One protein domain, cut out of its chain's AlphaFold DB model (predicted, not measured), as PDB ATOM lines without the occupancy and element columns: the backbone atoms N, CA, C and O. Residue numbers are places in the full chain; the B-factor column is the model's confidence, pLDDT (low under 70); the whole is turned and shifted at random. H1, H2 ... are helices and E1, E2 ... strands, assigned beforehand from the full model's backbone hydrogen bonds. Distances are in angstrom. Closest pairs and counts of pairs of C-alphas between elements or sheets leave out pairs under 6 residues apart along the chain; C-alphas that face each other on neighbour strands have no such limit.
ATOM      1  N   ILE A 335      64.650 196.743  72.248       84.00
ATOM      2  CA  ILE A 335      63.207 196.812  72.007       84.00
ATOM      3  C   ILE A 335      62.754 195.670  71.094       84.00
ATOM      4  O   ILE A 335      61.847 194.911  71.445       84.00
ATOM      5  N   VAL A 336      63.421 195.502  69.950       88.44
ATOM      6  CA  VAL A 336      63.140 194.426  68.989       88.44
ATOM      7  C   VAL A 336      63.296 193.060  69.659       88.44
ATOM      8  O   VAL A 336      62.426 192.199  69.517       88.44
ATOM      9  N   SER A 337      64.347 192.878  70.466       88.88
ATOM     10  CA  SER A 337      64.570 191.636  71.218       88.88
ATOM     11  C   SER A 337      63.431 191.335  72.192       88.88
ATOM     12  O   SER A 337      62.939 190.207  72.245       88.88
ATOM     13  N   SER A 338      62.979 192.346  72.935       87.62
ATOM     14  CA  SER A 338      61.890 192.224  73.909       87.62
ATOM     15  C   SER A 338      60.556 191.880  73.240       87.62
ATOM     16  O   SER A 338      59.817 191.015  73.716       87.62
ATOM     17  N   LEU A 339      60.262 192.506  72.099       89.38
ATOM     18  CA  LEU A 339      59.054 192.231  71.322       89.38
ATOM     19  C   LEU A 339      59.064 190.811  70.736       89.38
ATOM     20  O   LEU A 339      58.049 190.118  70.813       89.38
ATOM     21  N   ILE A 340      60.208 190.336  70.231       91.88
ATOM     22  CA  ILE A 340      60.356 188.954  69.747       91.88
ATOM     23  C   ILE A 340      60.224 187.948  70.896       91.88
ATOM     24  O   ILE A 340      59.504 186.961  70.747       91.88
ATOM     25  N   LYS A 341      60.832 188.203  72.064       89.88
ATOM     26  CA  LYS A 341      60.678 187.357  73.265       89.88
ATOM     27  C   LYS A 341      59.223 187.180  73.673       89.88
ATOM     28  O   LYS A 341      58.808 186.073  74.002       89.88
ATOM     29  N   ARG A 342      58.434 188.254  73.620       87.81
ATOM     30  CA  ARG A 342      56.999 188.186  73.907       87.81
ATOM     31  C   ARG A 342      56.271 187.259  72.931       87.81
ATOM     32  O   ARG A 342      55.452 186.459  73.363       87.81
ATOM     33  N   ILE A 343      56.602 187.313  71.643       88.75
ATOM     34  CA  ILE A 343      56.004 186.422  70.636       88.75
ATOM     35  C   ILE A 343      56.443 184.968  70.850       88.75
ATOM     36  O   ILE A 343      55.629 184.056  70.721       88.75
ATOM     37  N   LEU A 344      57.711 184.743  71.207       89.00
ATOM     38  CA  LEU A 344      58.216 183.418  71.570       89.00
ATOM     39  C   LEU A 344      57.444 182.842  72.764       89.00
ATOM     40  O   LEU A 344      57.015 181.694  72.704       89.00
ATOM     41  N   ALA A 345      57.205 183.641  73.808       87.12
ATOM     42  CA  ALA A 345      56.407 183.231  74.961       87.12
ATOM     43  C   ALA A 345      54.958 182.885  74.571       87.12
ATOM     44  O   ALA A 345      54.480 181.808  74.918       87.12
ATOM     45  N   GLU A 346      54.297 183.736  73.776       84.56
ATOM     46  CA  GLU A 346      52.935 183.491  73.270       84.56
ATOM     47  C   GLU A 346      52.847 182.174  72.463       84.56
ATOM     48  O   GLU A 346      51.864 181.437  72.570       84.56
ATOM     49  N   ALA A 347      53.879 181.841  71.678       87.25
ATOM     50  CA  ALA A 347      53.943 180.581  70.937       87.25
ATOM     51  C   ALA A 347      54.167 179.362  71.850       87.25
ATOM     52  O   ALA A 347      53.570 178.310  71.619       87.25
ATOM     53  N   VAL A 348      54.987 179.497  72.899       85.75
ATOM     54  CA  VAL A 348      55.247 178.428  73.883       85.75
ATOM     55  C   VAL A 348      54.017 178.136  74.747       85.75
ATOM     56  O   VAL A 348      53.752 176.975  75.051       85.75
ATOM     57  N   GLU A 349      53.238 179.157  75.113       85.44
ATOM     58  CA  GLU A 349      51.992 178.999  75.879       85.44
ATOM     59  C   GLU A 349      50.898 178.244  75.105       85.44
ATOM     60  O   GLU A 349      49.960 177.728  75.708       85.44
ATOM     61  N   GLY A 350      50.997 178.161  73.773       78.00
ATOM     62  CA  GLY A 350      50.098 177.363  72.930       78.00
ATOM     63  C   GLY A 350      48.698 177.954  72.721       78.00
ATOM     64  O   GLY A 350      47.912 177.401  71.954       78.00
ATOM     65  N   ASN A 351      48.400 179.102  73.335       69.81
ATOM     66  CA  ASN A 351      47.106 179.790  73.247       69.81
ATOM     67  C   ASN A 351      46.942 180.626  71.959       69.81
ATOM     68  O   ASN A 351      45.891 181.225  71.729       69.81
ATOM     69  N   GLY A 352      47.978 180.676  71.114       75.50
ATOM     70  CA  GLY A 352      48.016 181.444  69.871       75.50
ATOM     71  C   GLY A 352      47.963 180.607  68.583       75.50
ATOM     72  O   GLY A 352      48.026 179.373  68.570       75.50
ATOM     73  N   ARG A 353      47.887 181.319  67.451       80.00
ATOM     74  CA  ARG A 353      47.962 180.738  66.091       80.00
ATOM     75  C   ARG A 353      49.396 180.609  65.557       80.00
ATOM     76  O   ARG A 353      49.607 180.030  64.496       80.00
ATOM     77  N   ILE A 354      50.389 181.158  66.255       87.75
ATOM     78  CA  ILE A 354      51.803 181.014  65.889       87.75
ATOM     79  C   ILE A 354      52.278 179.659  66.413       87.75
ATOM     80  O   ILE A 354      52.295 179.443  67.621       87.75
ATOM     81  N   LYS A 355      52.616 178.736  65.506       88.81
ATOM     82  CA  LYS A 355      52.996 177.352  65.850       88.81
ATOM     83  C   LYS A 355      54.502 177.126  65.880       88.81
ATOM     84  O   LYS A 355      54.964 176.213  66.554       88.81
ATOM     85  N   GLN A 356      55.263 177.938  65.151       91.00
ATOM     86  CA  GLN A 356      56.717 177.840  65.093       91.00
ATOM     87  C   GLN A 356      57.327 179.199  64.761       91.00
ATOM     88  O   GLN A 356      56.765 179.963  63.973       91.00
ATOM     89  N   ILE A 357      58.482 179.487  65.360       93.19
ATOM     90  CA  ILE A 357      59.226 180.726  65.147       93.19
ATOM     91  C   ILE A 357      60.677 180.378  64.821       93.19
ATOM     92  O   ILE A 357      61.301 179.586  65.527       93.19
ATOM     93  N   PHE A 358      61.212 180.994  63.772       94.31
ATOM     94  CA  PHE A 358      62.632 180.984  63.441       94.31
ATOM     95  C   PHE A 358      63.196 182.386  63.649       94.31
ATOM     96  O   PHE A 358      62.620 183.356  63.161       94.31
ATOM     97  N   VAL A 359      64.317 182.491  64.358       93.31
ATOM     98  CA  VAL A 359      65.073 183.740  64.499       93.31
ATOM     99  C   VAL A 359      66.460 183.498  63.923       93.31
ATOM    100  O   VAL A 359      67.245 182.735  64.482       93.31
ATOM    101  N   LEU A 360      66.736 184.120  62.784       92.38
ATOM    102  CA  LEU A 360      68.004 184.049  62.074       92.38
ATOM    103  C   LEU A 360      68.707 185.389  62.248       92.38
ATOM    104  O   LEU A 360      68.095 186.440  62.088       92.38
ATOM    105  N   THR A 361      69.980 185.376  62.619       89.44
ATOM    106  CA  THR A 361      70.758 186.611  62.739       89.44
ATOM    107  C   THR A 361      72.246 186.314  62.653       89.44
ATOM    108  O   THR A 361      72.698 185.221  63.001       89.44
ATOM    109  N   HIS A 362      73.011 187.312  62.225       87.25
ATOM    110  CA  HIS A 362      74.465 187.319  62.352       87.25
ATOM    111  C   HIS A 362      74.943 188.126  63.578       87.25
ATOM    112  O   HIS A 362      76.130 188.113  63.909       87.25
ATOM    113  N   ASN A 363      74.035 188.819  64.274       85.50
ATOM    114  CA  ASN A 363      74.345 189.644  65.434       85.50
ATOM    115  C   ASN A 363      74.368 188.797  66.720       85.50
ATOM    116  O   ASN A 363      73.338 188.375  67.248       85.50
ATOM    117  N   ILE A 364      75.578 188.587  67.244       83.00
ATOM    118  CA  ILE A 364      75.852 187.799  68.455       83.00
ATOM    119  C   ILE A 364      75.132 188.355  69.692       83.00
ATOM    120  O   ILE A 364      74.589 187.577  70.479       83.00
ATOM    121  N   TYR A 365      75.117 189.679  69.869       80.44
ATOM    122  CA  TYR A 365      74.488 190.316  71.028       80.44
ATOM    123  C   TYR A 365      72.973 190.141  70.994       80.44
ATOM    124  O   TYR A 365      72.387 189.716  71.985       80.44
ATOM    125  N   PHE A 366      72.359 190.378  69.836       86.50
ATOM    126  CA  PHE A 366      70.930 190.170  69.631       86.50
ATOM    127  C   PHE A 366      70.526 188.706  69.819       86.50
ATOM    128  O   PHE A 366      69.571 188.418  70.536       86.50
ATOM    129  N   HIS A 367      71.291 187.765  69.249       87.75
ATOM    130  CA  HIS A 367      71.048 186.341  69.467       87.75
ATOM    131  C   HIS A 367      71.121 185.995  70.956       87.75
ATOM    132  O   HIS A 367      70.237 185.306  71.467       87.75
ATOM    133  N   LYS A 368      72.153 186.472  71.669       83.38
ATOM    134  CA  LYS A 368      72.294 186.233  73.109       83.38
ATOM    135  C   LYS A 368      71.105 186.803  73.875       83.38
ATOM    136  O   LYS A 368      70.571 186.099  74.721       83.38
ATOM    137  N   GLU A 369      70.681 188.020  73.550       85.56
ATOM    138  CA  GLU A 369      69.555 188.664  74.211       85.56
ATOM    139  C   GLU A 369      68.264 187.884  73.965       85.56
ATOM    140  O   GLU A 369      67.685 187.390  74.925       85.56
ATOM    141  N   VAL A 370      67.847 187.670  72.712       88.44
ATOM    142  CA  VAL A 370      66.597 186.957  72.372       88.44
ATOM    143  C   VAL A 370      66.570 185.530  72.909       88.44
ATOM    144  O   VAL A 370      65.537 185.083  73.403       88.44
ATOM    145  N   SER A 371      67.697 184.820  72.848       86.94
ATOM    146  CA  SER A 371      67.791 183.448  73.347       86.94
ATOM    147  C   SER A 371      67.986 183.352  74.860       86.94
ATOM    148  O   SER A 371      68.000 182.233  75.372       86.94
ATOM    149  N   PHE A 372      68.170 184.454  75.590       84.00
ATOM    150  CA  PHE A 372      68.364 184.412  77.037       84.00
ATOM    151  C   PHE A 372      67.076 183.996  77.757       84.00
ATOM    152  O   PHE A 372      66.047 184.661  77.639       84.00
ATOM    153  N   ASP A 373      67.160 182.928  78.551       80.38
ATOM    154  CA  ASP A 373      66.098 182.473  79.448       80.38
ATOM    155  C   ASP A 373      66.713 182.146  80.823       80.38
ATOM    156  O   ASP A 373      67.544 181.235  80.910       80.38
ATOM    157  N   PRO A 374      66.321 182.847  81.907       74.19
ATOM    158  CA  PRO A 374      66.884 182.643  83.245       74.19
ATOM    159  C   PRO A 374      66.584 181.258  83.830       74.19
ATOM    160  O   PRO A 374      67.252 180.816  84.758       74.19
ATOM    161  N   LYS A 375      65.574 180.562  83.305       72.94
ATOM    162  CA  LYS A 375      65.183 179.222  83.744       72.94
ATOM    163  C   LYS A 375      65.841 178.121  82.888       72.94
ATOM    164  O   LYS A 375      65.460 176.951  83.018       72.94
ATOM    165  N   ARG A 376      66.745 178.459  81.957       76.00
ATOM    166  CA  ARG A 376      67.528 177.477  81.186       76.00
ATOM    167  C   ARG A 376      68.682 176.949  82.048       76.00
ATOM    168  O   ARG A 376      69.415 177.728  82.644       76.00
ATOM    169  N   GLN A 377      68.820 175.624  82.120       66.56
ATOM    170  CA  GLN A 377      69.956 174.954  82.770       66.56
ATOM    171  C   GLN A 377      71.157 174.881  81.797       66.56
ATOM    172  O   GLN A 377      71.273 175.692  80.883       66.56
ATOM    173  N   SER A 378      72.060 173.909  81.960       63.56
ATOM    174  CA  SER A 378      73.232 173.728  81.090       63.56
ATOM    175  C   SER A 378      72.899 173.321  79.642       63.56
ATOM    176  O   SER A 378      73.766 173.437  78.775       63.56
ATOM    177  N   THR A 379      71.667 172.882  79.354       73.50
ATOM    178  CA  THR A 379      71.214 172.406  78.031       73.50
ATOM    179  C   THR A 379      69.941 173.114  77.542       73.50
ATOM    180  O   THR A 379      69.238 173.776  78.312       73.50
ATOM    181  N   ARG A 380      69.632 172.965  76.246       79.62
ATOM    182  CA  ARG A 380      68.418 173.465  75.581       79.62
ATOM    183  C   ARG A 380      67.151 172.843  76.167       79.62
ATOM    184  O   ARG A 380      67.166 171.729  76.693       79.62
ATOM    185  N   ARG A 381      66.039 173.558  76.038       81.06
ATOM    186  CA  ARG A 381      64.694 173.087  76.397       81.06
ATOM    187  C   ARG A 381      64.064 172.238  75.298       81.06
ATOM    188  O   ARG A 381      64.499 172.246  74.154       81.06
ATOM    189  N   THR A 382      62.981 171.543  75.639       82.19
ATOM    190  CA  THR A 382      62.241 170.663  74.714       82.19
ATOM    191  C   THR A 382      61.628 171.386  73.513       82.19
ATOM    192  O   THR A 382      61.370 170.750  72.498       82.19
ATOM    193  N   HIS A 383      61.388 172.695  73.618       83.44
ATOM    194  CA  HIS A 383      60.720 173.512  72.601       83.44
ATOM    195  C   HIS A 383      61.665 174.470  71.854       83.44
ATOM    196  O   HIS A 383      61.193 175.350  71.140       83.44
ATOM    197  N   GLU A 384      62.986 174.329  71.999       87.44
ATOM    198  CA  GLU A 384      63.966 175.206  71.344       87.44
ATOM    199  C   GLU A 384      65.144 174.414  70.761       87.44
ATOM    200  O   GLU A 384      65.503 173.345  71.251       87.44
ATOM    201  N   THR A 385      65.778 174.946  69.715       90.50
ATOM    202  CA  THR A 385      66.983 174.358  69.114       90.50
ATOM    203  C   THR A 385      67.955 175.458  68.688       90.50
ATOM    204  O   THR A 385      67.518 176.532  68.281       90.50
ATOM    205  N   PHE A 386      69.262 175.195  68.780       90.69
ATOM    206  CA  PHE A 386      70.317 176.133  68.383       90.69
ATOM    207  C   PHE A 386      71.083 175.595  67.183       90.69
ATOM    208  O   PHE A 386      71.462 174.423  67.167       90.69
ATOM    209  N   TRP A 387      71.342 176.465  66.209       90.25
ATOM    210  CA  TRP A 387      72.010 176.112  64.962       90.25
ATOM    211  C   TRP A 387      73.016 177.193  64.577       90.25
ATOM    212  O   TRP A 387      72.730 178.381  64.711       90.25
ATOM    213  N   VAL A 388      74.182 176.785  64.077       88.56
ATOM    214  CA  VAL A 388      75.171 177.689  63.476       88.56
ATOM    215  C   VAL A 388      75.295 177.353  62.001       88.56
ATOM    216  O   VAL A 388      75.585 176.216  61.633       88.56
ATOM    217  N   VAL A 389      75.092 178.361  61.158       88.25
ATOM    218  CA  VAL A 389      75.276 178.251  59.710       88.25
ATOM    219  C   VAL A 389      76.700 178.678  59.370       88.25
ATOM    220  O   VAL A 389      77.096 179.805  59.668       88.25
ATOM    221  N   ARG A 390      77.476 177.799  58.731       83.19
ATOM    222  CA  ARG A 390      78.844 178.093  58.273       83.19
ATOM    223  C   ARG A 390      78.967 177.883  56.775       83.19
ATOM    224  O   ARG A 390      78.288 177.037  56.205       83.19
ATOM    225  N   LYS A 391      79.872 178.627  56.144       84.62
ATOM    226  CA  LYS A 391      80.290 178.387  54.759       84.62
ATOM    227  C   LYS A 391      81.720 177.862  54.776       84.62
ATOM    228  O   LYS A 391      82.616 178.582  55.205       84.62
ATOM    229  N   VAL A 392      81.919 176.622  54.339       81.81
ATOM    230  CA  VAL A 392      83.233 175.970  54.239       81.81
ATOM    231  C   VAL A 392      83.409 175.526  52.792       81.81
ATOM    232  O   VAL A 392      82.528 174.868  52.248       81.81
ATOM    233  N   ASP A 393      84.494 175.956  52.145       79.00
ATOM    234  CA  ASP A 393      84.834 175.610  50.754       79.00
ATOM    235  C   ASP A 393      83.695 175.828  49.732       79.00
ATOM    236  O   ASP A 393      83.524 175.077  48.776       79.00
ATOM    237  N   GLY A 394      82.881 176.871  49.938       79.75
ATOM    238  CA  GLY A 394      81.745 177.204  49.069       79.75
ATOM    239  C   GLY A 394      80.457 176.413  49.338       79.75
ATOM    240  O   GLY A 394      79.441 176.706  48.708       79.75
ATOM    241  N   ALA A 395      80.455 175.478  50.293       80.44
ATOM    242  CA  ALA A 395      79.270 174.750  50.746       80.44
ATOM    243  C   ALA A 395      78.741 175.294  52.086       80.44
ATOM    244  O   ALA A 395      79.509 175.668  52.974       80.44
ATOM    245  N   THR A 396      77.415 175.327  52.242       88.12
ATOM    246  CA  THR A 396      76.756 175.700  53.504       88.12
ATOM    247  C   THR A 396      76.606 174.468  54.396       88.12
ATOM    248  O   THR A 396      75.988 173.486  53.990       88.12
ATOM    249  N   VAL A 397      77.132 174.538  55.617       86.38
ATOM    250  CA  VAL A 397      77.036 173.502  56.654       86.38
ATOM    251  C   VAL A 397      76.197 174.032  57.821       86.38
ATOM    252  O   VAL A 397      76.330 175.195  58.211       86.38
ATOM    253  N   LEU A 398      75.313 173.184  58.351       88.19
ATOM    254  CA  LEU A 398      74.414 173.471  59.470       88.19
ATOM    255  C   LEU A 398      74.810 172.611  60.672       88.19
ATOM    256  O   LEU A 398      74.567 171.406  60.672       88.19
ATOM    257  N   ASP A 399      75.377 173.241  61.696       86.75
ATOM    258  CA  ASP A 399      75.782 172.565  62.929       86.75
ATOM    259  C   ASP A 399      74.731 172.797  64.024       86.75
ATOM    260  O   ASP A 399      74.489 173.938  64.428       86.75
ATOM    261  N   GLY A 400      74.101 171.721  64.501       87.19
ATOM    262  CA  GLY A 400      73.138 171.757  65.605       87.19
ATOM    263  C   GLY A 400      73.819 171.625  66.968       87.19
ATOM    264  O   GLY A 400      74.732 170.818  67.134       87.19
ATOM    265  N   TYR A 401      73.355 172.391  67.957       85.00
ATOM    266  CA  TYR A 401      73.914 172.398  69.309       85.00
ATOM    267  C   TYR A 401      72.857 172.118  70.385       85.00
ATOM    268  O   TYR A 401      71.740 172.638  70.348       85.00
ATOM    269  N   GLU A 402      73.246 171.329  71.393       81.56
ATOM    270  CA  GLU A 402      72.428 171.035  72.583       81.56
ATOM    271  C   GLU A 402      72.406 172.184  73.601       81.56
ATOM    272  O   GLU A 402      71.575 172.191  74.499       81.56
ATOM    273  N   ALA A 403      73.288 173.172  73.471       80.38
ATOM    274  CA  ALA A 403      73.305 174.391  74.275       80.38
ATOM    275  C   ALA A 403      73.631 175.580  73.368       80.38
ATOM    276  O   ALA A 403      74.213 175.390  72.302       80.38
ATOM    277  N   ASN A 404      73.276 176.801  73.778       82.25
ATOM    278  CA  ASN A 404      73.583 177.992  72.987       82.25
ATOM    279  C   ASN A 404      75.112 178.103  72.776       82.25
ATOM    280  O   ASN A 404      75.844 178.278  73.754       82.25
ATOM    281  N   PRO A 405      75.616 177.986  71.531       75.56
ATOM    282  CA  PRO A 405      77.053 177.964  71.261       75.56
ATOM    283  C   PRO A 405      77.691 179.358  71.334       75.56
ATOM    284  O   PRO A 405      78.916 179.475  71.362       75.56
ATOM    285  N   ILE A 406      76.877 180.415  71.352       76.06
ATOM    286  CA  ILE A 406      77.339 181.796  71.338       76.06
ATOM    287  C   ILE A 406      77.808 182.198  72.738       76.06
ATOM    288  O   ILE A 406      77.020 182.276  73.679       76.06
ATOM    289  N   ARG A 407      79.109 182.477  72.858       69.62
ATOM    290  CA  ARG A 407      79.772 182.921  74.091       69.62
ATOM    291  C   ARG A 407      80.191 184.381  73.972       69.62
ATOM    292  O   ARG A 407      80.580 184.841  72.901       69.62
TER     293      ARG A 407
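AT A GLANCE: This is residues 335 to 407 of the 549 residues of the protein "AAA domain-containing protein" of Paracoccus halophilus (UniProt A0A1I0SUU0). A helix H1 and a strand E1, folded back beside it, make one end of the model with a shorter helix H2 packed on residues 337 to 341 of H1. Toward the other end lies a two-stranded hairpin, E2 and E3, whose tip, residues 391 to 396, sticks out. The printed part has 73 residues in the order H1, E1, H2, E2, E3; the class is mixed, helices and strands, and the one sheet, E2 - E3, is antiparallel. It is only just compact, close to loose, with a radius of gyration of the C-alphas of 13.5 A, and elongated, spanning 44 by 26 by 24 A.

HOW THE PARTS SIT: H1, residues 335 to 349, and E1, residues 354 to 360, come closest at the C-alphas of Ala 347 and Ile 354, 5.5 A apart. E1 pairs with no named strand. H1 touches H2, residues 364 to 371, with residues 337 to 341 alone; the closest C-alphas, of Ser 337 and Val 370, are 5.2 A apart. Their lines stand at a shallow tilt of 33 degrees, only just short of steep, the same way. E2, residues 386 to 392, and E3, residues 395 to 401, are an antiparallel hairpin at 154 degrees; N 388 and O 399, 2.9 A, and N 397 and O 390, 2.8 A, are within hydrogen-bond range. H1 and E1 are each apart from both strands of the hairpin. In H1 and H2 every O i to N i+4 pair is within hydrogen-bond range.

IN THESE COORDINATES: H1 begins at C-alpha 335 (63.207, 196.812, 72.007) and is 21.4 A long. E1 measures 16.9 A, H2 10.4 A, E2 19.2 A and E3 19.5 A, the last ending at C-alpha 401 (73.914, 172.398, 69.309).

THE WHOLE: The C-alphas farthest apart, of Asn 351 and Asp 393, are 44.1 A apart. The printed part has no cut. The link from H2 to E2, residues 372 to 385, is long. Mean pLDDT of the printed part is 84.0; residues 351, 377 to 378 and 407 are under 70.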